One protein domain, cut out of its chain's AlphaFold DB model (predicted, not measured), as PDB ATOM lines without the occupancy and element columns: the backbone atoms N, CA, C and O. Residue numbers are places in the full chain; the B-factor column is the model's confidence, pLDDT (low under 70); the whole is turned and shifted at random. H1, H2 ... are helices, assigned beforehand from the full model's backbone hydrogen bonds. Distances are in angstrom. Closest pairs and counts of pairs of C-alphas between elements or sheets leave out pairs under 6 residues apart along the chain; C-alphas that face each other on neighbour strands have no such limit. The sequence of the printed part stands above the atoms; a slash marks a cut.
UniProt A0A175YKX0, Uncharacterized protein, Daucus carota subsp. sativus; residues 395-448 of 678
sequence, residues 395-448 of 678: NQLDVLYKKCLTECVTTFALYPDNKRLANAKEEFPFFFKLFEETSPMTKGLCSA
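Overview. This is residues 395 to 448 of the 678 residues of an uncharacterized protein of Daucus carota subsp. sativus (UniProt A0A175YKX0). One long helix, H1, makes the longest axis, and three short helices, H2, H3 and H4, gather on one side of it toward its last residues. H3 crosses H1 near its middle, H3 and H4 fold back on each other as a helical hairpin, H4 packs on residues 409 to 413 of H1, and H2 stands beyond the other end of H3; residues 395 to 400 of H1 stick out. The printed part has 54 residues, with four named helices in the order H1, H2, H3, H4 and no named strand. The class is all helix. The whole is compact, with a radius of gyration of the C-alphas of 10.6 A, and the C-alphas span 33 by 22 by 18 A.

Arrangement. H1, residues 395 to 414, touches H4, residues 440 to 448, with its residues 409 to 413 alone. The closest C-alphas of these two, Phe 412 and Leu 445, are 6.2 A apart, and the helices run the same way at a steep tilt of 57 degrees. H3, residues 429 to 438, is close to H1 but not clearly touching it: their closest C-alphas, Leu 405 and Phe 435, are 6.3 A apart, and their lines are about perpendicular at 84 degrees. H3 and H4 touch and form a hairpin, running opposite ways at a steep tilt of 40 degrees; their closest C-alphas, Glu 436 and Lys 443, are 4.1 A apart. H2, residues 419 to 427, is close to H3 but not clearly touching it, with the closest C-alphas, Lys 425 and Phe 432, 6.4 A apart and an angle of 83 degrees, about perpendicular. H2 is apart from H4, and it is only just apart from H1, with the closest C-alphas at 8.1 A. In H1, H2, H3 and H4 every O i to N i+4 pair is within hydrogen-bond range.

Along the chain. H1, 20 residues, begins with C-alpha 395 at (203.431, 239.020, 345.322) and ends with C-alpha 414 at (218.059, 254.913, 326.087), 28.9 A away. H2 runs from Lys 419 to Glu 427 over 12.4 A. H3 runs from Pro 429 to Thr 438 over 14.5 A. H4 runs from Pro 440 over 12.2 A to C-alpha 448 at (228.699, 252.274, 333.283).

Size, cuts and confidence. The two C-alphas farthest apart, those of Asn 395 and Asp 417, are 32.6 A apart. The printed part has no cut. The links H1 to H2, H2 to H3 and H3 to H4 are tight, with 4, 1 and 1 residues. The mean pLDDT of the printed part is 75.6; residues 439 to 442 and 444 to 448 of the model are under 70, and the mean of H4 is 61.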
ATOM      1  N   ASN A 395     203.781 239.240 346.730       82.56
ATOM      2  CA  ASN A 395     203.431 239.020 345.322       82.56
ATOM      3  C   ASN A 395     203.260 240.348 344.563       82.56
ATOM      4  O   ASN A 395     203.736 240.488 343.436       82.56
ATOM      5  N   GLN A 396     202.644 241.356 345.189       87.50
ATOM      6  CA  GLN A 396     202.566 242.705 344.615       87.50
ATOM      7  C   GLN A 396     203.958 243.342 344.470       87.50
ATOM      8  O   GLN A 396     204.244 243.966 343.444       87.50
ATOM      9  N   LEU A 397     204.848 243.142 345.450       84.25
ATOM     10  CA  LEU A 397     206.230 243.620 345.394       84.25
ATOM     11  C   LEU A 397     207.038 242.951 344.271       84.25
ATOM     12  O   LEU A 397     207.762 243.656 343.577       84.25
ATOM     13  N   ASP A 398     206.899 241.643 344.042       82.69
ATOM     14  CA  ASP A 398     207.571 240.929 342.942       82.69
ATOM     15  C   ASP A 398     207.134 241.447 341.558       82.69
ATOM     16  O   ASP A 398     207.974 241.740 340.701       82.69
ATOM     17  N   VAL A 399     205.827 241.651 341.355       87.12
ATOM     18  CA  VAL A 399     205.283 242.220 340.108       87.12
ATOM     19  C   VAL A 399     205.799 243.645 339.877       87.12
ATOM     20  O   VAL A 399     206.251 243.971 338.774       87.12
ATOM     21  N   LEU A 400     205.783 244.493 340.910       82.25
ATOM     22  CA  LEU A 400     206.315 245.858 340.829       82.25
ATOM     23  C   LEU A 400     207.832 245.868 340.601       82.25
ATOM     24  O   LEU A 400     208.315 246.623 339.760       82.25
ATOM     25  N   TYR A 401     208.582 244.993 341.273       87.69
ATOM     26  CA  TYR A 401     210.030 244.863 341.122       87.69
ATOM     27  C   TYR A 401     210.423 244.467 339.693       87.69
ATOM     28  O   TYR A 401     211.281 245.114 339.091       87.69
ATOM     29  N   LYS A 402     209.752 243.467 339.102       80.25
ATOM     30  CA  LYS A 402     209.965 243.050 337.701       80.25
ATOM     31  C   LYS A 402     209.654 244.171 336.708       80.25
ATOM     32  O   LYS A 402     210.394 244.362 335.737       80.25
ATOM     33  N   LYS A 403     208.602 244.955 336.968       86.06
ATOM     34  CA  LYS A 403     208.272 246.145 336.172       86.06
ATOM     35  C   LYS A 403     209.371 247.210 336.276       86.06
ATOM     36  O   LYS A 403     209.894 247.634 335.248       86.06
ATOM     37  N   CYS A 404     209.785 247.574 337.491       82.12
ATOM     38  CA  CYS A 404     210.855 248.547 337.720       82.12
ATOM     39  C   CYS A 404     212.201 248.102 337.127       82.12
ATOM     40  O   CYS A 404     212.903 248.930 336.557       82.12
ATOM     41  N   LEU A 405     212.545 246.811 337.186       80.94
ATOM     42  CA  LEU A 405     213.745 246.260 336.548       80.94
ATOM     43  C   LEU A 405     213.707 246.440 335.020       80.94
ATOM     44  O   LEU A 405     214.692 246.870 334.421       80.94
ATOM     45  N   THR A 406     212.558 246.172 334.394       80.69
ATOM     46  CA  THR A 406     212.362 246.333 332.942       80.69
ATOM     47  C   THR A 406     212.457 247.805 332.522       80.69
ATOM     48  O   THR A 406     213.168 248.150 331.572       80.69
ATOM     49  N   GLU A 407     211.791 248.696 333.261       82.06
ATOM     50  CA  GLU A 407     211.851 250.146 333.044       82.06
ATOM     51  C   GLU A 407     213.262 250.701 333.298       82.06
ATOM     52  O   GLU A 407     213.727 251.558 332.544       82.06
ATOM     53  N   CYS A 408     213.991 250.167 334.282       79.50
ATOM     54  CA  CYS A 408     215.389 250.497 334.554       79.50
ATOM     55  C   CYS A 408     216.296 250.117 333.374       79.50
ATOM     56  O   CYS A 408     217.003 250.980 332.857       79.50
ATOM     57  N   VAL A 409     216.241 248.869 332.889       77.06
ATOM     58  CA  VAL A 409     217.023 248.423 331.716       77.06
ATOM     59  C   VAL A 409     216.738 249.306 330.501       77.06
ATOM     60  O   VAL A 409     217.670 249.798 329.866       77.06
ATOM     61  N   THR A 410     215.461 249.575 330.224       78.31
ATOM     62  CA  THR A 410     215.042 250.430 329.102       78.31
ATOM     63  C   THR A 410     215.564 251.864 329.258       78.31
ATOM     64  O   THR A 410     216.097 252.441 328.311       78.31
ATOM     65  N   THR A 411     215.476 252.441 330.459       77.50
ATOM     66  CA  THR A 411     215.878 253.836 330.707       77.50
ATOM     67  C   THR A 411     217.398 254.014 330.687       77.50
ATOM     68  O   THR A 411     217.873 254.994 330.116       77.50
ATOM     69  N   PHE A 412     218.177 253.071 331.229       74.94
ATOM     70  CA  PHE A 412     219.644 253.106 331.142       74.94
ATOM     71  C   PHE A 412     220.159 252.835 329.721       74.94
ATOM     72  O   PHE A 412     221.172 253.412 329.331       74.94
ATOM     73  N   ALA A 413     219.466 252.009 328.929       71.94
ATOM     74  CA  ALA A 413     219.818 251.782 327.527       71.94
ATOM     75  C   ALA A 413     219.547 253.012 326.639       71.94
ATOM     76  O   ALA A 413     220.340 253.308 325.748       71.94
ATOM     77  N   LEU A 414     218.449 253.740 326.882       71.69
ATOM     78  CA  LEU A 414     218.059 254.913 326.087       71.69
ATOM     79  C   LEU A 414     218.691 256.232 326.570       71.69
ATOM     80  O   LEU A 414     218.971 257.106 325.751       71.69
ATOM     81  N   TYR A 415     218.910 256.396 327.879       77.44
ATOM     82  CA  TYR A 415     219.320 257.665 328.502       77.44
ATOM     83  C   TYR A 415     220.422 257.496 329.576       77.44
ATOM     84  O   TYR A 415     220.233 257.934 330.717       77.44
ATOM     85  N   PRO A 416     221.590 256.911 329.240       70.56
ATOM     86  CA  PRO A 416     222.624 256.531 330.216       70.56
ATOM     87  C   PRO A 416     223.218 257.695 331.031       70.56
ATOM     88  O   PRO A 416     223.656 257.484 332.159       70.56
ATOM     89  N   ASP A 417     223.222 258.925 330.504       70.81
ATOM     90  CA  ASP A 417     223.840 260.100 331.148       70.81
ATOM     91  C   ASP A 417     222.825 261.028 331.864       70.81
ATOM     92  O   ASP A 417     223.108 262.200 332.139       70.81
ATOM     93  N   ASN A 418     221.607 260.551 332.148       81.38
ATOM     94  CA  ASN A 418     220.548 261.388 332.720       81.38
ATOM     95  C   ASN A 418     220.774 261.693 334.217       81.38
ATOM     96  O   ASN A 418     220.723 260.809 335.071       81.38
ATOM     97  N   LYS A 419     220.916 262.981 334.561       75.88
ATOM     98  CA  LYS A 419     221.127 263.446 335.947       75.88
ATOM     99  C   LYS A 419     220.030 263.010 336.930       75.88
ATOM    100  O   LYS A 419     220.342 262.749 338.083       75.88
ATOM    101  N   ARG A 420     218.764 262.901 336.503       73.00
ATOM    102  CA  ARG A 420     217.682 262.417 337.388       73.00
ATOM    103  C   ARG A 420     217.816 260.927 337.708       73.00
ATOM    104  O   ARG A 420     217.454 260.513 338.800       73.00
ATOM    105  N   LEU A 421     218.360 260.149 336.774       75.00
ATOM    106  CA  LEU A 421     218.581 258.711 336.928       75.00
ATOM    107  C   LEU A 421     219.763 258.429 337.870       75.00
ATOM    108  O   LEU A 421     219.682 257.536 338.705       75.00
ATOM    109  N   ALA A 422     220.815 259.253 337.799       73.12
ATOM    110  CA  ALA A 422     221.912 259.233 338.769       73.12
ATOM    111  C   ALA A 422     221.424 259.559 340.194       73.12
ATOM    112  O   ALA A 422     221.707 258.799 341.116       73.12
ATOM    113  N   ASN A 423     220.620 260.618 340.363       79.12
ATOM    114  CA  ASN A 423     220.027 260.951 341.664       79.12
ATOM    115  C   ASN A 423     219.137 259.812 342.200       79.12
ATOM    116  O   ASN A 423     219.224 259.477 343.376       79.12
ATOM    117  N   ALA A 424     218.334 259.164 341.345       76.88
ATOM    118  CA  ALA A 424     217.516 258.016 341.746       76.88
ATOM    119  C   ALA A 424     218.357 256.801 342.197       76.88
ATOM    120  O   ALA A 424     217.918 256.048 343.068       76.88
ATOM    121  N   LYS A 425     219.575 256.621 341.656       76.75
ATOM    122  CA  LYS A 425     220.520 255.586 342.117       76.75
ATOM    123  C   LYS A 425     221.031 255.867 343.537       76.75
ATOM    124  O   LYS A 425     221.194 254.930 344.316       76.75
ATOM    125  N   GLU A 426     221.250 257.138 343.878       80.50
ATOM    126  CA  GLU A 426     221.629 257.573 345.231       80.50
ATOM    127  C   GLU A 426     220.447 257.523 346.221       80.50
ATOM    128  O   GLU A 426     220.649 257.223 347.395       80.50
ATOM    129  N   GLU A 427     219.219 257.766 345.752       82.62
ATOM    130  CA  GLU A 427     217.993 257.772 346.566       82.62
ATOM    131  C   GLU A 427     217.477 256.354 346.898       82.62
ATOM    132  O   GLU A 427     217.001 256.114 348.007       82.62
ATOM    133  N   PHE A 428     217.632 255.385 345.982       83.31
ATOM    134  CA  PHE A 428     217.125 254.007 346.135       83.31
ATOM    135  C   PHE A 428     218.214 252.908 346.027       83.31
ATOM    136  O   PHE A 428     218.032 251.921 345.303       83.31
ATOM    137  N   PRO A 429     219.344 253.005 346.759       79.88
ATOM    138  CA  PRO A 429     220.536 252.183 346.520       79.88
ATOM    139  C   PRO A 429     220.315 250.676 346.731       79.88
ATOM    140  O   PRO A 429     220.955 249.861 346.067       79.88
ATOM    141  N   PHE A 430     219.391 250.287 347.619       80.00
ATOM    142  CA  PHE A 430     219.045 248.882 347.866       80.00
ATOM    143  C   PHE A 430     218.476 248.194 346.615       80.00
ATOM    144  O   PHE A 430     218.945 247.122 346.234       80.00
ATOM    145  N   PHE A 431     217.513 248.830 345.942       79.44
ATOM    146  CA  PHE A 431     216.884 248.269 344.745       79.44
ATOM    147  C   PHE A 431     217.853 248.238 343.564       79.44
ATOM    148  O   PHE A 431     217.913 247.233 342.863       79.44
ATOM    149  N   PHE A 432     218.679 249.275 343.393       81.06
ATOM    150  CA  PHE A 432     219.705 249.289 342.347       81.06
ATOM    151  C   PHE A 432     220.767 248.205 342.530       81.06
ATOM    152  O   PHE A 432     221.142 247.562 341.551       81.06
ATOM    153  N   LYS A 433     221.194 247.928 343.767       79.88
ATOM    154  CA  LYS A 433     222.075 246.788 344.045       79.88
ATOM    155  C   LYS A 433     221.408 245.455 343.679       79.88
ATOM    156  O   LYS A 433     222.041 244.614 343.049       79.88
ATOM    157  N   LEU A 434     220.128 245.279 344.014       78.06
ATOM    158  CA  LEU A 434     219.383 244.065 343.670       78.06
ATOM    159  C   LEU A 434     219.217 243.915 342.142       78.06
ATOM    160  O   LEU A 434     219.427 242.829 341.601       78.06
ATOM    161  N   PHE A 435     218.965 245.013 341.417       82.88
ATOM    162  CA  PHE A 435     218.960 245.029 339.950       82.88
ATOM    163  C   PHE A 435     220.326 244.616 339.370       82.88
ATOM    164  O   PHE A 435     220.367 243.790 338.457       82.88
ATOM    165  N   GLU A 436     221.443 245.118 339.910       75.69
ATOM    166  CA  GLU A 436     222.810 244.734 339.509       75.69
ATOM    167  C   GLU A 436     223.140 243.250 339.780       75.69
ATOM    168  O   GLU A 436     223.980 242.670 339.092       75.69
ATOM    169  N   GLU A 437     222.483 242.616 340.753       73.94
ATOM    170  CA  GLU A 437     222.689 241.201 341.092       73.94
ATOM    171  C   GLU A 437     221.811 240.244 340.259       73.94
ATOM    172  O   GLU A 437     222.201 239.095 340.052       73.94
ATOM    173  N   THR A 438     220.683 240.707 339.696       72.38
ATOM    174  CA  THR A 438     219.797 239.856 338.864       72.38
ATOM    175  C   THR A 438     220.348 239.466 337.486       72.38
ATOM    176  O   THR A 438     219.914 238.451 336.942       72.38
ATOM    177  N   SER A 439     221.272 240.227 336.884       61.06
ATOM    178  CA  SER A 439     221.826 239.897 335.559       61.06
ATOM    179  C   SER A 439     223.184 240.565 335.280       61.06
ATOM    180  O   SER A 439     223.396 241.724 335.637       61.06
ATOM    181  N   PRO A 440     224.106 239.912 334.543       52.06
ATOM    182  CA  PRO A 440     225.317 240.568 334.042       52.06
ATOM    183  C   PRO A 440     225.032 241.806 333.171       52.06
ATOM    184  O   PRO A 440     225.841 242.732 333.137       52.06
ATOM    185  N   MET A 441     223.883 241.841 332.482       54.88
ATOM    186  CA  MET A 441     223.488 242.960 331.618       54.88
ATOM    187  C   MET A 441     223.072 244.190 332.433       54.88
ATOM    188  O   MET A 441     223.552 245.294 332.171       54.88
ATOM    189  N   THR A 442     222.231 244.006 333.453       65.62
ATOM    190  CA  THR A 442     221.805 245.083 334.363       65.62
ATOM    191  C   THR A 442     222.990 245.608 335.164       65.62
ATOM    192  O   THR A 442     223.141 246.821 335.294       65.62
ATOM    193  N   LYS A 443     223.896 244.715 335.587       70.31
ATOM    194  CA  LYS A 443     225.182 245.079 336.192       70.31
ATOM    195  C   LYS A 443     226.028 245.974 335.289       70.31
ATOM    196  O   LYS A 443     226.536 246.993 335.752       70.31
ATOM    197  N   GLY A 444     226.161 245.634 334.006       63.78
ATOM    198  CA  GLY A 444     226.888 246.450 333.027       63.78
ATOM    199  C   GLY A 444     226.266 247.836 332.825       63.78
ATOM    200  O   GLY A 444     226.978 248.836 332.837       63.78
ATOM    201  N   LEU A 445     224.938 247.907 332.706       66.81
ATOM    202  CA  LEU A 445     224.208 249.161 332.486       66.81
ATOM    203  C   LEU A 445     224.243 250.097 333.706       66.81
ATOM    204  O   LEU A 445     224.473 251.294 333.546       66.81
ATOM    205  N   CYS A 446     224.074 249.567 334.921       61.09
ATOM    206  CA  CYS A 446     224.062 250.379 336.141       61.09
ATOM    207  C   CYS A 446     225.466 250.815 336.598       61.09
ATOM    208  O   CYS A 446     225.586 251.828 337.289       61.09
ATOM    209  N   SER A 447     226.529 250.084 336.232       57.97
ATOM    210  CA  SER A 447     227.920 250.428 336.594       57.97
ATOM    211  C   SER A 447     228.616 251.355 335.583       57.97
ATOM    212  O   SER A 447     229.565 252.055 335.939       57.97
ATOM    213  N   ALA A 448     228.123 251.437 334.342       52.34
ATOM    214  CA  ALA A 448     228.699 252.274 333.283       52.34
ATOM    215  C   ALA A 448     228.678 253.795 333.564       52.34
ATOM    216  O   ALA A 448     229.397 254.550 332.905       52.34
TER     217      ALA A 448